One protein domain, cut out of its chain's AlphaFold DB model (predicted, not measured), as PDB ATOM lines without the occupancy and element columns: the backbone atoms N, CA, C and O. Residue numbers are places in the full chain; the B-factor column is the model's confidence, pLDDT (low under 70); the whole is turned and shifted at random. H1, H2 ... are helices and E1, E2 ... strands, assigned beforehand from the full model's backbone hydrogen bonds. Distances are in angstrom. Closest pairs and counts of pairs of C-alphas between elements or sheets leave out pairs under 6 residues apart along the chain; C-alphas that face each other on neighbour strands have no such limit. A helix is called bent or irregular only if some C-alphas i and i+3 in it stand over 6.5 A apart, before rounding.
ATOM      1  N   TYR A  81     129.723  92.011 224.757       66.62
ATOM      2  CA  TYR A  81     129.857  91.758 223.325       66.62
ATOM      3  C   TYR A  81     130.728  90.527 223.093       66.62
ATOM      4  O   TYR A  81     131.929  90.614 222.845       66.62
ATOM      5  N   TYR A  82     130.091  89.359 223.129       75.50
ATOM      6  CA  TYR A  82     130.736  88.098 222.792       75.50
ATOM      7  C   TYR A  82     129.967  87.331 221.722       75.50
ATOM      8  O   TYR A  82     128.749  87.447 221.572       75.50
ATOM      9  N   LEU A  83     130.698  86.502 220.983       77.25
ATOM     10  CA  LEU A  83     130.125  85.523 220.074       77.25
ATOM     11  C   LEU A  83     130.467  84.135 220.604       77.25
ATOM     12  O   LEU A  83     131.637  83.811 220.794       77.25
ATOM     13  N   GLU A  84     129.450  83.318 220.869       80.94
ATOM     14  CA  GLU A  84     129.646  81.941 221.316       80.94
ATOM     15  C   GLU A  84     129.490  80.985 220.132       80.94
ATOM     16  O   GLU A  84     128.456  80.956 219.460       80.94
ATOM     17  N   LYS A  85     130.531  80.202 219.843       75.00
ATOM     18  CA  LYS A  85     130.522  79.219 218.757       75.00
ATOM     19  C   LYS A  85     131.196  77.937 219.215       75.00
ATOM     20  O   LYS A  85     132.326  77.962 219.682       75.00
ATOM     21  N   LEU A  86     130.492  76.811 219.062       80.38
ATOM     22  CA  LEU A  86     130.962  75.485 219.495       80.38
ATOM     23  C   LEU A  86     131.379  75.442 220.984       80.38
ATOM     24  O   LEU A  86     132.311  74.730 221.343       80.38
ATOM     25  N   GLY A  87     130.702  76.214 221.843       76.75
ATOM     26  CA  GLY A  87     130.990  76.288 223.281       76.75
ATOM     27  C   GLY A  87     132.193  77.158 223.661       76.75
ATOM     28  O   GLY A  87     132.575  77.183 224.827       76.75
ATOM     29  N   VAL A  88     132.793  77.875 222.705       80.12
ATOM     30  CA  VAL A  88     133.867  78.846 222.953       80.12
ATOM     31  C   VAL A  88     133.311  80.257 222.809       80.12
ATOM     32  O   VAL A  88     132.635  80.553 221.820       80.12
ATOM     33  N   ARG A  89     133.599  81.120 223.787       82.50
ATOM     34  CA  ARG A  89     133.256  82.546 223.754       82.50
ATOM     35  C   ARG A  89     134.427  83.348 223.211       82.50
ATOM     36  O   ARG A  89     135.531  83.222 223.724       82.50
ATOM     37  N   PHE A  90     134.145  84.171 222.209       79.25
ATOM     38  CA  PHE A  90     135.076  85.146 221.654       79.25
ATOM     39  C   PHE A  90     134.647  86.534 222.112       79.25
ATOM     40  O   PHE A  90     133.522  86.939 221.809       79.25
ATOM     41  N   GLY A  91     135.509  87.227 222.850       80.62
ATOM     42  CA  GLY A  91     135.239  88.585 223.329       80.62
ATOM     43  C   GLY A  91     135.356  89.631 222.218       80.62
ATOM     44  O   GLY A  91     135.901  89.353 221.147       80.62
ATOM     45  N   LEU A  92     134.876  90.849 222.475       75.00
ATOM     46  CA  LEU A  92     134.882  91.940 221.498       75.00
ATOM     47  C   LEU A  92     136.275  92.207 220.920       75.00
ATOM     48  O   LEU A  92     136.421  92.260 219.703       75.00
ATOM     49  N   ASP A  93     137.303  92.288 221.766       77.62
ATOM     50  CA  ASP A  93     138.684  92.531 221.329       77.62
ATOM     51  C   ASP A  93     139.200  91.440 220.384       77.62
ATOM     52  O   ASP A  93     139.860  91.717 219.379       77.62
ATOM     53  N   GLU A  94     138.873  90.179 220.672       81.00
ATOM     54  CA  GLU A  94     139.256  89.049 219.829       81.00
ATOM     55  C   GLU A  94     138.516  89.082 218.494       81.00
ATOM     56  O   GLU A  94     139.114  88.819 217.449       81.00
ATOM     57  N   LEU A  95     137.230  89.439 218.516       82.12
ATOM     58  CA  LEU A  95     136.406  89.588 217.322       82.12
ATOM     59  C   LEU A  95     136.889  90.747 216.449       82.12
ATOM     60  O   LEU A  95     137.005  90.569 215.235       82.12
ATOM     61  N   ILE A  96     137.225  91.895 217.043       81.50
ATOM     62  CA  ILE A  96     137.800  93.049 216.343       81.50
ATOM     63  C   ILE A  96     139.126  92.647 215.713       81.50
ATOM     64  O   ILE A  96     139.292  92.773 214.502       81.50
ATOM     65  N   LYS A  97     140.044  92.071 216.494       86.00
ATOM     66  CA  LYS A  97     141.349  91.631 215.991       86.00
ATOM     67  C   LYS A  97     141.205  90.600 214.873       86.00
ATOM     68  O   LYS A  97     141.934  90.636 213.881       86.00
ATOM     69  N   HIS A  98     140.264  89.668 215.007       86.38
ATOM     70  CA  HIS A  98     139.971  88.697 213.963       86.38
ATOM     71  C   HIS A  98     139.434  89.379 212.704       86.38
ATOM     72  O   HIS A  98     139.905  89.078 211.607       86.38
ATOM     73  N   PHE A  99     138.493  90.312 212.848       85.31
ATOM     74  CA  PHE A  99     137.969  91.089 211.734       85.31
ATOM     75  C   PHE A  99     139.076  91.881 211.037       85.31
ATOM     76  O   PHE A  99     139.239  91.747 209.831       85.31
ATOM     77  N   GLU A 100     139.899  92.627 211.768       85.81
ATOM     78  CA  GLU A 100     140.987  93.433 211.208       85.81
ATOM     79  C   GLU A 100     141.994  92.610 210.404       85.81
ATOM     80  O   GLU A 100     142.422  93.052 209.333       85.81
ATOM     81  N   ASN A 101     142.324  91.413 210.896       89.25
ATOM     82  CA  ASN A 101     143.238  90.477 210.242       89.25
ATOM     83  C   ASN A 101     142.627  89.796 209.006       89.25
ATOM     84  O   ASN A 101     143.366  89.307 208.157       89.25
ATOM     85  N   ASN A 102     141.295  89.745 208.898       87.44
ATOM     86  CA  ASN A 102     140.588  88.989 207.855       87.44
ATOM     87  C   ASN A 102     139.631  89.846 207.005       87.44
ATOM     88  O   ASN A 102     138.904  89.307 206.166       87.44
ATOM     89  N   LYS A 103     139.627  91.173 207.180       85.88
ATOM     90  CA  LYS A 103     138.675  92.111 206.556       85.88
ATOM     91  C   LYS A 103     138.610  91.995 205.037       85.88
ATOM     92  O   LYS A 103     137.517  91.968 204.488       85.88
ATOM     93  N   GLU A 104     139.749  91.809 204.371       87.88
ATOM     94  CA  GLU A 104     139.814  91.617 202.914       87.88
ATOM     95  C   GLU A 104     138.996  90.398 202.461       87.88
ATOM     96  O   GLU A 104     138.235  90.449 201.492       87.88
ATOM     97  N   VAL A 105     139.080  89.296 203.214       88.56
ATOM     98  CA  VAL A 105     138.318  88.076 202.930       88.56
ATOM     99  C   VAL A 105     136.828  88.315 203.161       88.56
ATOM    100  O   VAL A 105     136.015  87.916 202.327       88.56
ATOM    101  N   TYR A 106     136.450  88.995 204.243       85.50
ATOM    102  CA  TYR A 106     135.048  89.318 204.513       85.50
ATOM    103  C   TYR A 106     134.441  90.222 203.444       85.50
ATOM    104  O   TYR A 106     133.371  89.921 202.915       85.50
ATOM    105  N   PHE A 107     135.153  91.278 203.070       89.00
ATOM    106  CA  PHE A 107     134.722  92.237 202.064       89.00
ATOM    107  C   PHE A 107     134.665  91.641 200.657       89.00
ATOM    108  O   PHE A 107     133.734  91.933 199.908       89.00
ATOM    109  N   SER A 108     135.590  90.743 200.306       88.81
ATOM    110  CA  SER A 108     135.523  90.016 199.031       88.81
ATOM    111  C   SER A 108     134.301  89.092 198.937       88.81
ATOM    112  O   SER A 108     133.773  88.871 197.847       88.81
ATOM    113  N   ARG A 109     133.829  88.567 200.075       90.19
ATOM    114  CA  ARG A 109     132.687  87.645 200.155       90.19
ATOM    115  C   ARG A 109     131.345  88.347 200.347       90.19
ATOM    116  O   ARG A 109     130.321  87.763 200.006       90.19
ATOM    117  N   SER A 110     131.330  89.565 200.885       89.50
ATOM    118  CA  SER A 110     130.112  90.339 201.125       89.50
ATOM    119  C   SER A 110     130.315  91.809 200.766       89.50
ATOM    120  O   SER A 110     130.884  92.591 201.530       89.50
ATOM    121  N   LYS A 111     129.790  92.192 199.596       85.44
ATOM    122  CA  LYS A 111     129.734  93.598 199.173       85.44
ATOM    123  C   LYS A 111     128.840  94.433 200.088       85.44
ATOM    124  O   LYS A 111     129.176  95.578 200.361       85.44
ATOM    125  N   ASP A 112     127.754  93.851 200.591       84.94
ATOM    126  CA  ASP A 112     126.820  94.541 201.485       84.94
ATOM    127  C   ASP A 112     127.495  94.935 202.803       84.94
ATOM    128  O   ASP A 112     127.328  96.058 203.271       84.94
ATOM    129  N   LEU A 113     128.333  94.054 203.363       79.19
ATOM    130  CA  LEU A 113     129.131  94.371 204.547       79.19
ATOM    131  C   LEU A 113     130.113  95.517 204.278       79.19
ATOM    132  O   LEU A 113     130.238  96.424 205.096       79.19
ATOM    133  N   MET A 114     130.801  95.489 203.132       81.94
ATOM    134  CA  MET A 114     131.711  96.568 202.740       81.94
ATOM    135  C   MET A 114     130.962  97.904 202.625       81.94
ATOM    136  O   MET A 114     131.413  98.905 203.177       81.94
ATOM    137  N   LEU A 115     129.811  97.915 201.948       78.19
ATOM    138  CA  LEU A 115     128.971  99.105 201.798       78.19
ATOM    139  C   LEU A 115     128.497  99.633 203.152       78.19
ATOM    140  O   LEU A 115     128.639 100.822 203.410       78.19
ATOM    141  N   TYR A 116     128.026  98.756 204.040       77.81
ATOM    142  CA  TYR A 116     127.604  99.134 205.386       77.81
ATOM    143  C   TYR A 116     128.732  99.814 206.178       77.81
ATOM    144  O   TYR A 116     128.529 100.877 206.762       77.81
ATOM    145  N   VAL A 117     129.946  99.252 206.152       79.25
ATOM    146  CA  VAL A 117     131.111  99.856 206.822       79.25
ATOM    147  C   VAL A 117     131.441 101.230 206.232       79.25
ATOM    148  O   VAL A 117     131.713 102.169 206.979       79.25
ATOM    149  N   ILE A 118     131.384 101.379 204.905       79.75
ATOM    150  CA  ILE A 118     131.605 102.669 204.234       79.75
ATOM    151  C   ILE A 118     130.538 103.690 204.645       79.75
ATOM    152  O   ILE A 118     130.872 104.832 204.957       79.75
ATOM    153  N   GLU A 119     129.265 103.301 204.675       76.62
ATOM    154  CA  GLU A 119     128.173 104.180 205.098       76.62
ATOM    155  C   GLU A 119     128.352 104.654 206.541       76.62
ATOM    156  O   GLU A 119     128.198 105.845 206.819       76.62
ATOM    157  N   GLU A 120     128.721 103.754 207.454       76.94
ATOM    158  CA  GLU A 120     128.983 104.108 208.848       76.94
ATOM    159  C   GLU A 120     130.194 105.037 208.993       76.94
ATOM    160  O   GLU A 120     130.144 105.989 209.778       76.94
ATOM    161  N   LEU A 121     131.250 104.850 208.194       74.31
ATOM    162  CA  LEU A 121     132.378 105.787 208.133       74.31
ATOM    163  C   LEU A 121     131.944 107.176 207.644       74.31
ATOM    164  O   LEU A 121     132.348 108.181 208.227       74.31
ATOM    165  N   ILE A 122     131.099 107.251 206.610       73.88
ATOM    166  CA  ILE A 122     130.603 108.521 206.061       73.88
ATOM    167  C   ILE A 122     129.720 109.252 207.077       73.88
ATOM    168  O   ILE A 122     129.904 110.455 207.285       73.88
ATOM    169  N   LYS A 123     128.779 108.550 207.719       73.00
ATOM    170  CA  LYS A 123     127.873 109.138 208.723       73.00
ATOM    171  C   LYS A 123     128.635 109.706 209.916       73.00
ATOM    172  O   LYS A 123     128.258 110.751 210.432       73.00
ATOM    173  N   ASN A 124     129.713 109.042 210.326       70.88
ATOM    174  CA  ASN A 124     130.502 109.418 211.498       70.88
ATOM    175  C   ASN A 124     131.788 110.183 211.141       70.88
ATOM    176  O   ASN A 124     132.666 110.335 211.993       70.88
ATOM    177  N   LYS A 125     131.920 110.674 209.900       67.94
ATOM    178  CA  LYS A 125     133.156 111.294 209.400       67.94
ATOM    179  C   LYS A 125     133.668 112.403 210.316       67.94
ATOM    180  O   LYS A 125     134.839 112.401 210.646       67.94
ATOM    181  N   GLU A 126     132.811 113.300 210.795       67.81
ATOM    182  CA  GLU A 126     133.233 114.452 211.609       67.81
ATOM    183  C   GLU A 126     133.966 114.005 212.880       67.81
ATOM    184  O   GLU A 126     135.061 114.485 213.162       67.81
ATOM    185  N   LYS A 127     133.448 112.966 213.544       66.69
ATOM    186  CA  LYS A 127     134.075 112.344 214.715       66.69
ATOM    187  C   LYS A 127     135.432 111.713 214.384       66.69
ATOM    188  O   LYS A 127     136.389 111.870 215.135       66.69
ATOM    189  N   TYR A 128     135.551 111.011 213.256       61.97
ATOM    190  CA  TYR A 128     136.828 110.409 212.845       61.97
ATOM    191  C   TYR A 128     137.865 111.448 212.420       61.97
ATOM    192  O   TYR A 128     139.052 111.291 212.705       61.97
ATOM    193  N   PHE A 129     137.417 112.521 211.773       62.69
ATOM    194  CA  PHE A 129     138.251 113.665 211.448       62.69
ATOM    195  C   PHE A 129     138.788 114.283 212.739       62.69
ATOM    196  O   PHE A 129     139.997 114.453 212.850       62.69
ATOM    197  N   GLU A 130     137.949 114.543 213.743       62.44
ATOM    198  CA  GLU A 130     138.373 115.097 215.037       62.44
ATOM    199  C   GLU A 130     139.461 114.265 215.728       62.44
ATOM    200  O   GLU A 130     140.435 114.837 216.213       62.44
ATOM    201  N   ILE A 131     139.350 112.936 215.687       54.84
ATOM    202  CA  ILE A 131     140.232 112.024 216.430       54.84
ATOM    203  C   ILE A 131     141.525 111.678 215.662       54.84
ATOM    204  O   ILE A 131     142.522 111.316 216.284       54.84
ATOM    205  N   SER A 132     141.560 111.798 214.327       57.41
ATOM    206  CA  SER A 132     142.718 111.380 213.517       57.41
ATOM    207  C   SER A 132     143.184 112.440 212.516       57.41
ATOM    208  O   SER A 132     142.602 112.633 211.445       57.41
ATOM    209  N   GLU A 133     144.311 113.083 212.833       54.62
ATOM    210  CA  GLU A 133     145.039 113.974 211.918       54.62
ATOM    211  C   GLU A 133     145.544 113.229 210.671       54.62
ATOM    212  O   GLU A 133     145.487 113.752 209.558       54.62
ATOM    213  N   TYR A 134     145.952 111.968 210.830       55.38
ATOM    214  CA  TYR A 134     146.402 111.132 209.718       55.38
ATOM    215  C   TYR A 134     145.275 110.845 208.720       55.38
ATOM    216  O   TYR A 134     145.477 110.963 207.516       55.38
ATOM    217  N   LEU A 135     144.066 110.527 209.199       57.97
ATOM    218  CA  LEU A 135     142.908 110.301 208.328       57.97
ATOM    219  C   LEU A 135     142.519 111.580 207.571       57.97
ATOM    220  O   LEU A 135     142.192 111.530 206.385       57.97
ATOM    221  N   ARG A 136     142.611 112.730 208.250       60.28
ATOM    222  CA  ARG A 136     142.442 114.064 207.662       60.28
ATOM    223  C   ARG A 136     143.385 114.289 206.480       60.28
ATOM    224  O   ARG A 136     142.928 114.668 205.403       60.28
ATOM    225  N   LEU A 137     144.678 114.054 206.693       57.03
ATOM    226  CA  LEU A 137     145.716 114.231 205.677       57.03
ATOM    227  C   LEU A 137     145.568 113.219 204.537       57.03
ATOM    228  O   LEU A 137     145.576 113.609 203.378       57.03
ATOM    229  N   PHE A 138     145.317 111.949 204.852       60.22
ATOM    230  CA  PHE A 138     145.151 110.891 203.856       60.22
ATOM    231  C   PHE A 138     143.975 111.144 202.902       60.22
ATOM    232  O   PHE A 138     144.104 110.967 201.692       60.22
ATOM    233  N   ILE A 139     142.820 111.580 203.422       62.59
ATOM    234  CA  ILE A 139     141.663 111.914 202.576       62.59
ATOM    235  C   ILE A 139     141.976 113.131 201.706       62.59
ATOM    236  O   ILE A 139     141.619 113.138 200.529       62.59
ATOM    237  N   LYS A 140     142.646 114.144 202.264       60.88
ATOM    238  CA  LYS A 140     143.044 115.335 201.515       60.88
ATOM    239  C   LYS A 140     143.974 114.968 200.354       60.88
ATOM    240  O   LYS A 140     143.646 115.296 199.218       60.88
ATOM    241  N   ASP A 141     145.027 114.200 200.618       65.25
ATOM    242  CA  ASP A 141     145.989 113.751 199.604       65.25
ATOM    243  C   ASP A 141     145.327 112.858 198.540       65.25
ATOM    244  O   ASP A 141     145.565 113.027 197.346       65.25
ATOM    245  N   SER A 142     144.441 111.937 198.937       66.31
ATOM    246  CA  SER A 142     143.733 111.061 197.990       66.31
ATOM    247  C   SER A 142     142.761 111.827 197.083       66.31
ATOM    248  O   SER A 142     142.607 111.488 195.904       66.31
ATOM    249  N   VAL A 143     142.103 112.864 197.607       62.78
ATOM    250  CA  VAL A 143     141.233 113.747 196.818       62.78
ATOM    251  C   VAL A 143     142.061 114.627 195.885       62.78
ATOM    252  O   VAL A 143     141.691 114.767 194.720       62.78
ATOM    253  N   GLU A 144     143.178 115.179 196.361       66.00
ATOM    254  CA  GLU A 144     144.096 115.984 195.549       66.00
ATOM    255  C   GLU A 144     144.670 115.166 194.384       66.00
ATOM    256  O   GLU A 144     144.536 115.589 193.238       66.00
ATOM    257  N   GLN A 145     145.154 113.944 194.628       71.12
ATOM    258  CA  GLN A 145     145.641 113.049 193.570       71.12
ATOM    259  C   GLN A 145     144.567 112.730 192.523       71.12
ATOM    260  O   GLN A 145     144.817 112.834 191.324       71.12
ATOM    261  N   ARG A 146     143.335 112.413 192.946       68.19
ATOM    262  CA  ARG A 146     142.232 112.164 191.999       68.19
ATOM    263  C   ARG A 146     141.853 113.402 191.190       68.19
ATOM    264  O   ARG A 146     141.453 113.274 190.034       68.19
ATOM    265  N   LEU A 147     141.930 114.592 191.784       59.22
ATOM    266  CA  LEU A 147     141.692 115.844 191.067       59.22
ATOM    267  C   LEU A 147     142.801 116.114 190.048       59.22
ATOM    268  O   LEU A 147     142.495 116.523 188.930       59.22
ATOM    269  N   GLU A 148     144.060 115.850 190.396       69.25
ATOM    270  CA  GLU A 148     145.202 115.974 189.487       69.25
ATOM    271  C   GLU A 148     145.101 115.010 188.301       69.25
ATOM    272  O   GLU A 148     145.230 115.446 187.156       69.25
ATOM    273  N   GLU A 149     144.777 113.739 188.551       74.62
ATOM    274  CA  GLU A 149     144.523 112.740 187.505       74.62
ATOM    275  C   GLU A 149     143.398 113.196 186.569       74.62
ATOM    276  O   GLU A 149     143.551 113.203 185.346       74.62
ATOM    277  N   ARG A 150     142.281 113.683 187.127       67.00
ATOM    278  CA  ARG A 150     141.148 114.155 186.324       67.00
ATOM    279  C   ARG A 150     141.477 115.409 185.516       67.00
ATOM    280  O   ARG A 150     141.016 115.554 184.384       67.00
ATOM    281  N   LEU A 151     142.269 116.323 186.073       66.94
ATOM    282  CA  LEU A 151     142.748 117.512 185.367       66.94
ATOM    283  C   LEU A 151     143.719 117.149 184.238       66.94
ATOM    284  O   LEU A 151     143.685 117.797 183.188       66.94
ATOM    285  N   ALA A 152     144.553 116.126 184.425       75.44
ATOM    286  CA  ALA A 152     145.432 115.602 183.385       75.44
ATOM    287  C   ALA A 152     144.626 114.993 182.227       75.44
ATOM    288  O   ALA A 152     144.831 115.390 181.079       75.44
ATOM    289  N   GLU A 153     143.631 114.148 182.522       73.06
ATOM    290  CA  GLU A 153     142.719 113.581 181.516       73.06
ATOM    291  C   GLU A 153     142.006 114.675 180.701       73.06
ATOM    292  O   GLU A 153     141.953 114.626 179.471       73.06
ATOM    293  N   ILE A 154     141.482 115.709 181.367       72.94
ATOM    294  CA  ILE A 154     140.786 116.820 180.696       72.94
ATOM    295  C   ILE A 154     141.743 117.613 179.793       72.94
ATOM    296  O   ILE A 154     141.350 118.028 178.698       72.94
ATOM    297  N   LYS A 155     142.996 117.821 180.216       71.56
ATOM    298  CA  LYS A 155     144.015 118.491 179.392       71.56
ATOM    299  C   LYS A 155     144.362 117.687 178.145       71.56
ATOM    300  O   LYS A 155     144.460 118.282 177.072       71.56
ATOM    301  N   GLU A 156     144.511 116.369 178.257       70.88
ATOM    302  CA  GLU A 156     144.754 115.501 177.100       70.88
ATOM    303  C   GLU A 156     143.592 115.553 176.105       70.88
ATOM    304  O   GLU A 156     143.807 115.761 174.909       70.88
ATOM    305  N   ILE A 157     142.349 115.481 176.590       66.31
ATOM    306  CA  ILE A 157     141.151 115.602 175.747       66.31
ATOM    307  C   ILE A 157     141.111 116.969 175.047       66.31
ATOM    308  O   ILE A 157     140.876 117.047 173.839       66.31
ATOM    309  N   GLY A 158     141.388 118.058 175.769       60.72
ATOM    310  CA  GLY A 158     141.441 119.408 175.201       60.72
ATOM    311  C   GLY A 158     142.532 119.582 174.136       60.72
ATOM    312  O   GLY A 158     142.308 120.245 173.120       60.72
ATOM    313  N   ALA A 159     143.693 118.951 174.322       60.38
ATOM    314  CA  ALA A 159     144.784 118.957 173.348       60.38
ATOM    315  C   ALA A 159     144.412 118.199 172.061       60.38
ATOM    316  O   ALA A 159     144.661 118.691 170.957       60.38
ATOM    317  N   ILE A 160     143.745 117.046 172.190       58.81
ATOM    318  CA  ILE A 160     143.252 116.254 171.056       58.81
ATOM    319  C   ILE A 160     142.220 117.055 170.250       58.81
ATOM    320  O   ILE A 160     142.354 117.174 169.031       58.81
ATOM    321  N   VAL A 161     141.251 117.691 170.913       55.09
ATOM    322  CA  VAL A 161     140.216 118.508 170.250       55.09
ATOM    323  C   VAL A 161     140.816 119.709 169.506       55.09
ATOM    324  O   VAL A 161     140.398 120.016 168.388       55.09
ATOM    325  N   ASN A 162     141.833 120.366 170.069       55.97
ATOM    326  CA  ASN A 162     142.515 121.481 169.403       55.97
ATOM    327  C   ASN A 162     143.381 121.034 168.213       55.97
ATOM    328  O   ASN A 162     143.453 121.746 167.214       55.97
ATOM    329  N   SER A 163     143.991 119.846 168.272       56.09
ATOM    330  CA  SER A 163     144.735 119.274 167.137       56.09
ATOM    331  C   SER A 163     143.838 118.869 165.958       56.09
ATOM    332  O   SER A 163     144.274 118.927 164.811       56.09
TER     333      SER A 163
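What this domain is: This is residues 81 to 163 of the 167 residues of an uncharacterized protein of Kordia sp. TARA_039_SRF (UniProt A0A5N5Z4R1). An open zigzag of helices runs from a small two-stranded hairpin, E1 and E2, at one end to a long helical arm, H4, at the other. The kinked H1 follows the hairpin and makes a corner with H2, and the short H3 turns the path into H4, whose residues 140 to 163 stick out. The printed part has 83 residues, with two named strands and then four named helices in the order E1 E2 H1 H2 H3 H4; the sheet, E1 - E2, is antiparallel and the class is mostly helix. The whole is extended, with a radius of gyration of the C-alphas of 20.4 A and spans of 72 by 31 by 20 A.

Where its parts are: E1, residues 82 to 85, begins with C-alpha 82 at (130.736, 88.098, 222.792), and E2 is residues 88 to 91. H1, residues 92 to 109, measures 21.9 A; it has a kink of 72 degrees near residue 102 and is irregular, with C-alphas 101 and 104 8.2 A apart. H2, residues 111 to 123, measures 18.3 A, and H3 is residues 125 to 131. H4, residues 133 to 163, measures 45.1 A and ends with C-alpha 163 at (144.735, 119.274, 167.137).

How they stand to each other: The hairpin E1 and E2 has N 83 and O 90 within hydrogen-bond range at 3.0 A. The closest C-alphas of E1 and H1, Tyr 82 and Leu 92, are 5.8 A apart. H1 and H2 only just touch, only at the corner, with 3 pairs of C-alphas within 8 A, the closest being Phe 107 and Met 114 at 5.3 A. H2 and H3 are close but not clearly touching; their closest C-alphas, Leu 121 and Tyr 128, are 8.0 A apart. H3 and H4 only just touch, only at the corner, with 3 such pairs, the closest being Phe 129 and Arg 136 at 5.7 A; their steep tilt is 51 degrees, opposite ways. H2 and H4 are apart. Every O i to N i+4 pair is within hydrogen-bond range in H2, H3 and H4, and 12 of 14 are in H1.

The domain as a whole: The C-alphas farthest apart, Gly 87 and Ser 163, are 72.0 A apart. The printed part has no cut, and its links between elements are tight. The mean pLDDT of the printed part is 72.9, and 33 residues are under 70, among them residues 125 to 144 and 157 to 163.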